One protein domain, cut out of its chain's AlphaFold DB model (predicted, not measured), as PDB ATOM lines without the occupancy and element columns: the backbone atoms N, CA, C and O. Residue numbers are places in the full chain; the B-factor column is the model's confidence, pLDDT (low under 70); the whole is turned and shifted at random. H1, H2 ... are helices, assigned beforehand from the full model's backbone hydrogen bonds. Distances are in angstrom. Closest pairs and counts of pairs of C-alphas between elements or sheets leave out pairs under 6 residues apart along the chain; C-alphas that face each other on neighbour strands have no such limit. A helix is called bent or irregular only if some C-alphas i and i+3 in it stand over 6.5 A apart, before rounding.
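AT A GLANCE: This is residues 176 to 224 of the 224 residues of an uncharacterized protein of Bacillus sp. 7884-1 (UniProt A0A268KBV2). A short helical hairpin, H1 and H2 side by side, makes a small head, and H3 leads away from it as an arm whose residues 213 to 220 stick out with the tail, residues 221 to 224. A long looping link, residues 199 to 209, joins the head to the arm, and on its way residues 207 to 208 pair as strands do, antiparallel, with residues 176 to 177 just before H1. The printed part has 49 residues, with three named helices in the order H1, H2, H3 and no named strand; the class is all helix. The whole is loose, with a radius of gyration of the C-alphas of 14.0 A, and elongated, spanning 43 by 23 by 13 A, with the arm making much of the length.

IN THESE COORDINATES: The printed part begins at Phe 176, with its C-alpha at (-40.223, -45.381, 12.833). H1 follows, residues 179 to 185, beginning at C-alpha 179 at (-33.303, -41.057, 7.526) and measuring 10.2 A from first to last C-alpha. H2, residues 188 to 198, measures 14.9 A. It is irregular: C-alphas 189 and 192 are 7.9 A apart. H3, residues 210 to 220, measures 15.9 A and ends at C-alpha 220 at (-40.840, -60.316, 24.376).

HOW THE PARTS SIT: H1 and H2 form a helical hairpin across a tight link of 2 residues. They touch, with 6 pairs of C-alphas within 8 A; the closest are those of Pro 179 and Ile 198, 5.7 A apart. Their lines stand at a shallow tilt of 11 degrees and run opposite ways, though the line of H2 is a rough one. Their centres are 9.8 A apart. H3 touches no helix: it is apart from H1 and from H2, with no C-alpha within 8 A of either. Every O i to N i+4 pair is within hydrogen-bond range in H1 and H3, while in H2 5 of 7 are.

THE WHOLE: The two C-alphas farthest apart are those of Gln 189 and Gln 224, at 43.7 A, while the first and last printed C-alphas, of Phe 176 and Gln 224, are 26.4 A apart. Residues 213 to 224, of which 213 to 220 belong to H3, stand free. Without them the body has 37 residues, spans 27 by 21 by 11 A and has a radius of gyration of 9.9 A. The link from H2 to H3 is long, with 11 residues. The printed part has no cut, and Gln 224 is the chain's last residue. The mean pLDDT of the printed part is 72.7; residues 208 to 224 are under 70, and H3 has a mean of 58.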
ATOM      1  N   PHE A 176     -41.492 -45.309  13.529       71.44
ATOM      2  CA  PHE A 176     -40.223 -45.381  12.833       71.44
ATOM      3  C   PHE A 176     -39.855 -44.009  12.271       71.44
ATOM      4  O   PHE A 176     -40.709 -43.314  11.715       71.44
ATOM      5  N   PHE A 177     -38.585 -43.645  12.385       79.62
ATOM      6  CA  PHE A 177     -38.011 -42.458  11.768       79.62
ATOM      7  C   PHE A 177     -37.479 -42.789  10.373       79.62
ATOM      8  O   PHE A 177     -36.821 -43.814  10.170       79.62
ATOM      9  N   THR A 178     -37.740 -41.896   9.415       82.56
ATOM     10  CA  THR A 178     -37.015 -41.893   8.137       82.56
ATOM     11  C   THR A 178     -35.589 -41.367   8.347       82.56
ATOM     12  O   THR A 178     -35.339 -40.656   9.327       82.56
ATOM     13  N   PRO A 179     -34.642 -41.632   7.430       79.25
ATOM     14  CA  PRO A 179     -33.303 -41.057   7.526       79.25
ATOM     15  C   PRO A 179     -33.327 -39.513   7.536       79.25
ATOM     16  O   PRO A 179     -32.553 -38.885   8.252       79.25
ATOM     17  N   GLN A 180     -34.276 -38.891   6.826       81.31
ATOM     18  CA  GLN A 180     -34.494 -37.440   6.827       81.31
ATOM     19  C   GLN A 180     -35.019 -36.920   8.172       81.31
ATOM     20  O   GLN A 180     -34.592 -35.854   8.612       81.31
ATOM     21  N   ASP A 181     -35.897 -37.663   8.856       81.38
ATOM     22  CA  ASP A 181     -36.372 -37.277  10.191       81.38
ATOM     23  C   ASP A 181     -35.216 -37.207  11.203       81.38
ATOM     24  O   ASP A 181     -35.163 -36.283  12.013       81.38
ATOM     25  N   LEU A 182     -34.254 -38.134  11.127       79.31
ATOM     26  CA  LEU A 182     -33.068 -38.109  11.991       79.31
ATOM     27  C   LEU A 182     -32.154 -36.917  11.701       79.31
ATOM     28  O   LEU A 182     -31.598 -36.336  12.631       79.31
ATOM     29  N   LEU A 183     -32.038 -36.503  10.437       80.75
ATOM     30  CA  LEU A 183     -31.256 -35.325  10.070       80.75
ATOM     31  C   LEU A 183     -31.826 -34.030  10.673       80.75
ATOM     32  O   LEU A 183     -31.063 -33.123  11.008       80.75
ATOM     33  N   MET A 184     -33.150 -33.943  10.842       82.31
ATOM     34  CA  MET A 184     -33.797 -32.810  11.522       82.31
ATOM     35  C   MET A 184     -33.543 -32.794  13.037       82.31
ATOM     36  O   MET A 184     -33.603 -31.732  13.651       82.31
ATOM     37  N   LEU A 185     -33.265 -33.958  13.632       80.12
ATOM     38  CA  LEU A 185     -32.982 -34.127  15.062       80.12
ATOM     39  C   LEU A 185     -31.479 -34.040  15.393       80.12
ATOM     40  O   LEU A 185     -31.112 -33.982  16.566       80.12
ATOM     41  N   ALA A 186     -30.607 -34.023  14.381       81.06
ATOM     42  CA  ALA A 186     -29.160 -33.994  14.555       81.06
ATOM     43  C   ALA A 186     -28.675 -32.686  15.229       81.06
ATOM     44  O   ALA A 186     -29.044 -31.591  14.786       81.06
ATOM     45  N   PRO A 187     -27.789 -32.754  16.245       82.94
ATOM     46  CA  PRO A 187     -27.147 -31.571  16.813       82.94
ATOM     47  C   PRO A 187     -26.406 -30.766  15.739       82.94
ATOM     48  O   PRO A 187     -25.666 -31.329  14.932       82.94
ATOM     49  N   LYS A 188     -26.556 -29.433  15.743       81.56
ATOM     50  CA  LYS A 188     -25.982 -28.548  14.705       81.56
ATOM     51  C   LYS A 188     -24.472 -28.740  14.511       81.56
ATOM     52  O   LYS A 188     -24.005 -28.710  13.378       81.56
ATOM     53  N   GLN A 189     -23.742 -28.958  15.605       80.38
ATOM     54  CA  GLN A 189     -22.290 -29.178  15.622       80.38
ATOM     55  C   GLN A 189     -21.868 -30.494  14.932       80.38
ATOM     56  O   GLN A 189     -20.802 -30.561  14.331       80.38
ATOM     57  N   ASP A 190     -22.733 -31.514  14.964       77.81
ATOM     58  CA  ASP A 190     -22.449 -32.875  14.499       77.81
ATOM     59  C   ASP A 190     -23.104 -33.179  13.143       77.81
ATOM     60  O   ASP A 190     -22.959 -34.281  12.610       77.81
ATOM     61  N   LYS A 191     -23.841 -32.218  12.561       84.56
ATOM     62  CA  LYS A 191     -24.707 -32.447  11.395       84.56
ATOM     63  C   LYS A 191     -23.972 -33.116  10.227       84.56
ATOM     64  O   LYS A 191     -24.514 -34.039   9.637       84.56
ATOM     65  N   ALA A 192     -22.729 -32.728   9.935       83.81
ATOM     66  CA  ALA A 192     -21.934 -33.334   8.861       83.81
ATOM     67  C   ALA A 192     -21.628 -34.832   9.086       83.81
ATOM     68  O   ALA A 192     -21.582 -35.606   8.129       83.81
ATOM     69  N   MET A 193     -21.457 -35.263  10.342       87.69
ATOM     70  CA  MET A 193     -21.317 -36.681  10.687       87.69
ATOM     71  C   MET A 193     -22.651 -37.416  10.512       87.69
ATOM     72  O   MET A 193     -22.673 -38.519   9.969       87.69
ATOM     73  N   TRP A 194     -23.765 -36.796  10.912       84.56
ATOM     74  CA  TRP A 194     -25.102 -37.362  10.720       84.56
ATOM     75  C   TRP A 194     -25.472 -37.499   9.235       84.56
ATOM     76  O   TRP A 194     -25.919 -38.572   8.848       84.56
ATOM     77  N   GLU A 195     -25.191 -36.503   8.388       85.19
ATOM     78  CA  GLU A 195     -25.318 -36.590   6.917       85.19
ATOM     79  C   GLU A 195     -24.501 -37.768   6.347       85.19
ATOM     80  O   GLU A 195     -24.988 -38.545   5.521       85.19
ATOM     81  N   LEU A 196     -23.260 -37.957   6.816       86.19
ATOM     82  CA  LEU A 196     -22.408 -39.066   6.378       86.19
ATOM     83  C   LEU A 196     -22.962 -40.434   6.805       86.19
ATOM     84  O   LEU A 196     -22.862 -41.387   6.041       86.19
ATOM     85  N   ILE A 197     -23.548 -40.546   7.999       82.81
ATOM     86  CA  ILE A 197     -24.190 -41.784   8.468       82.81
ATOM     87  C   ILE A 197     -25.470 -42.052   7.662       82.81
ATOM     88  O   ILE A 197     -25.658 -43.151   7.142       82.81
ATOM     89  N   ILE A 198     -26.317 -41.034   7.506       83.50
ATOM     90  CA  ILE A 198     -27.623 -41.101   6.840       83.50
ATOM     91  C   ILE A 198     -27.487 -41.404   5.343       83.50
ATOM     92  O   ILE A 198     -28.218 -42.247   4.829       83.50
ATOM     93  N   SER A 199     -26.503 -40.820   4.655       82.94
ATOM     94  CA  SER A 199     -26.223 -41.090   3.231       82.94
ATOM     95  C   SER A 199     -25.750 -42.520   2.928       82.94
ATOM     96  O   SER A 199     -25.665 -42.900   1.761       82.94
ATOM     97  N   ARG A 200     -25.440 -43.329   3.952       84.56
ATOM     98  CA  ARG A 200     -25.113 -44.760   3.810       84.56
ATOM     99  C   ARG A 200     -26.293 -45.685   4.101       84.56
ATOM    100  O   ARG A 200     -26.154 -46.894   3.925       84.56
ATOM    101  N   LEU A 201     -27.432 -45.145   4.534       82.56
ATOM    102  CA  LEU A 201     -28.645 -45.917   4.771       82.56
ATOM    103  C   LEU A 201     -29.458 -46.058   3.471       82.56
ATOM    104  O   LEU A 201     -29.566 -45.096   2.708       82.56
ATOM    105  N   PRO A 202     -30.072 -47.227   3.213       80.38
ATOM    106  CA  PRO A 202     -31.070 -47.370   2.157       80.38
ATOM    107  C   PRO A 202     -32.223 -46.367   2.309       80.38
ATOM    108  O   PRO A 202     -32.647 -46.054   3.421       80.38
ATOM    109  N   SER A 203     -32.802 -45.908   1.198       72.62
ATOM    110  CA  SER A 203     -33.931 -44.960   1.210       72.62
ATOM    111  C   SER A 203     -35.214 -45.525   1.837       72.62
ATOM    112  O   SER A 203     -36.074 -44.761   2.266       72.62
ATOM    113  N   ASN A 204     -35.335 -46.852   1.921       75.38
ATOM    114  CA  ASN A 204     -36.409 -47.569   2.611       75.38
ATOM    115  C   ASN A 204     -36.045 -47.981   4.055       75.38
ATOM    116  O   ASN A 204     -36.780 -48.754   4.671       75.38
ATOM    117  N   TYR A 205     -34.914 -47.514   4.593       75.56
ATOM    118  CA  TYR A 205     -34.476 -47.870   5.939       75.56
ATOM    119  C   TYR A 205     -35.340 -47.175   6.996       75.56
ATOM    120  O   TYR A 205     -35.506 -45.956   6.993       75.56
ATOM    121  N   SER A 206     -35.900 -47.977   7.898       74.88
ATOM    122  CA  SER A 206     -36.947 -47.579   8.836       74.88
ATOM    123  C   SER A 206     -36.435 -47.787  10.257       74.88
ATOM    124  O   SER A 206     -36.348 -48.923  10.728       74.88
ATOM    125  N   ILE A 207     -36.019 -46.706  10.923       73.62
ATOM    126  CA  ILE A 207     -35.343 -46.796  12.223       73.62
ATOM    127  C   ILE A 207     -36.396 -46.790  13.329       73.62
ATOM    128  O   ILE A 207     -37.110 -45.793  13.447       73.62
ATOM    129  N   PRO A 208     -36.534 -47.864  14.132       64.75
ATOM    130  CA  PRO A 208     -37.476 -47.864  15.241       64.75
ATOM    131  C   PRO A 208     -37.104 -46.762  16.230       64.75
ATOM    132  O   PRO A 208     -35.927 -46.557  16.530       64.75
ATOM    133  N   ASP A 209     -38.116 -46.069  16.746       67.94
ATOM    134  CA  ASP A 209     -37.947 -45.140  17.864       67.94
ATOM    135  C   ASP A 209     -37.188 -45.846  19.012       67.94
ATOM    136  O   ASP A 209     -37.577 -46.957  19.386       67.94
ATOM    137  N   PRO A 210     -36.108 -45.271  19.581       62.69
ATOM    138  CA  PRO A 210     -35.383 -45.898  20.689       62.69
ATOM    139  C   PRO A 210     -36.299 -46.291  21.859       62.69
ATOM    140  O   PRO A 210     -36.099 -47.337  22.477       62.69
ATOM    141  N   GLU A 211     -37.374 -45.542  22.113       60.75
ATOM    142  CA  GLU A 211     -38.359 -45.901  23.141       60.75
ATOM    143  C   GLU A 211     -39.249 -47.088  22.734       60.75
ATOM    144  O   GLU A 211     -39.652 -47.889  23.582       60.75
ATOM    145  N   PHE A 212     -39.494 -47.278  21.435       62.16
ATOM    146  CA  PHE A 212     -40.145 -48.480  20.913       62.16
ATOM    147  C   PHE A 212     -39.274 -49.730  21.112       62.16
ATOM    148  O   PHE A 212     -39.816 -50.785  21.440       62.16
ATOM    149  N   ILE A 213     -37.941 -49.624  21.007       58.59
ATOM    150  CA  ILE A 213     -37.014 -50.740  21.285       58.59
ATOM    151  C   ILE A 213     -37.149 -51.202  22.745       58.59
ATOM    152  O   ILE A 213     -37.289 -52.400  23.006       58.59
ATOM    153  N   HIS A 214     -37.180 -50.266  23.699       57.59
ATOM    154  CA  HIS A 214     -37.385 -50.588  25.115       57.59
ATOM    155  C   HIS A 214     -38.738 -51.276  25.363       57.59
ATOM    156  O   HIS A 214     -38.797 -52.287  26.069       57.59
ATOM    157  N   ILE A 215     -39.817 -50.790  24.738       59.72
ATOM    158  CA  ILE A 215     -41.150 -51.401  24.848       59.72
ATOM    159  C   ILE A 215     -41.159 -52.817  24.251       59.72
ATOM    160  O   ILE A 215     -41.638 -53.740  24.914       59.72
ATOM    161  N   TYR A 216     -40.602 -53.005  23.052       54.41
ATOM    162  CA  TYR A 216     -40.544 -54.288  22.345       54.41
ATOM    163  C   TYR A 216     -39.787 -55.356  23.150       54.41
ATOM    164  O   TYR A 216     -40.324 -56.436  23.410       54.41
ATOM    165  N   ASN A 217     -38.595 -55.019  23.649       57.56
ATOM    166  CA  ASN A 217     -37.802 -55.919  24.488       57.56
ATOM    167  C   ASN A 217     -38.539 -56.261  25.798       57.56
ATOM    168  O   ASN A 217     -38.585 -57.422  26.201       57.56
ATOM    169  N   SER A 218     -39.212 -55.283  26.420       61.00
ATOM    170  CA  SER A 218     -40.019 -55.512  27.632       61.00
ATOM    171  C   SER A 218     -41.258 -56.394  27.411       61.00
ATOM    172  O   SER A 218     -41.854 -56.860  28.386       61.00
ATOM    173  N   TYR A 219     -41.700 -56.564  26.162       55.09
ATOM    174  CA  TYR A 219     -42.863 -57.373  25.802       55.09
ATOM    175  C   TYR A 219     -42.459 -58.809  25.449       55.09
ATOM    176  O   TYR A 219     -43.110 -59.749  25.899       55.09
ATOM    177  N   ASN A 220     -41.356 -58.988  24.716       53.34
ATOM    178  CA  ASN A 220     -40.840 -60.316  24.376       53.34
ATOM    179  C   ASN A 220     -40.261 -61.051  25.596       53.34
ATOM    180  O   ASN A 220     -40.547 -62.231  25.774       53.34
ATOM    181  N   ASN A 221     -39.566 -60.349  26.500       54.38
ATOM    182  CA  ASN A 221     -39.019 -60.934  27.735       54.38
ATOM    183  C   ASN A 221     -40.093 -61.303  28.786       54.38
ATOM    184  O   ASN A 221     -39.753 -61.668  29.905       54.38
ATOM    185  N   ARG A 222     -41.387 -61.168  28.458       53.44
ATOM    186  CA  ARG A 222     -42.533 -61.619  29.275       53.44
ATOM    187  C   ARG A 222     -43.311 -62.780  28.637       53.44
ATOM    188  O   ARG A 222     -44.420 -63.077  29.071       53.44
ATOM    189  N   LYS A 223     -42.764 -63.388  27.579       52.66
ATOM    190  CA  LYS A 223     -43.316 -64.568  26.888       52.66
ATOM    191  C   LYS A 223     -42.384 -65.789  26.938       52.66
ATOM    192  O   LYS A 223     -42.612 -66.745  26.200       52.66
ATOM    193  N   GLN A 224     -41.350 -65.718  27.771       45.84
ATOM    194  CA  GLN A 224     -40.515 -66.831  28.220       45.84
ATOM    195  C   GLN A 224     -40.745 -66.988  29.723       45.84
ATOM    196  O   GLN A 224     -40.727 -68.147  30.177       45.84
TER     197      GLN A 224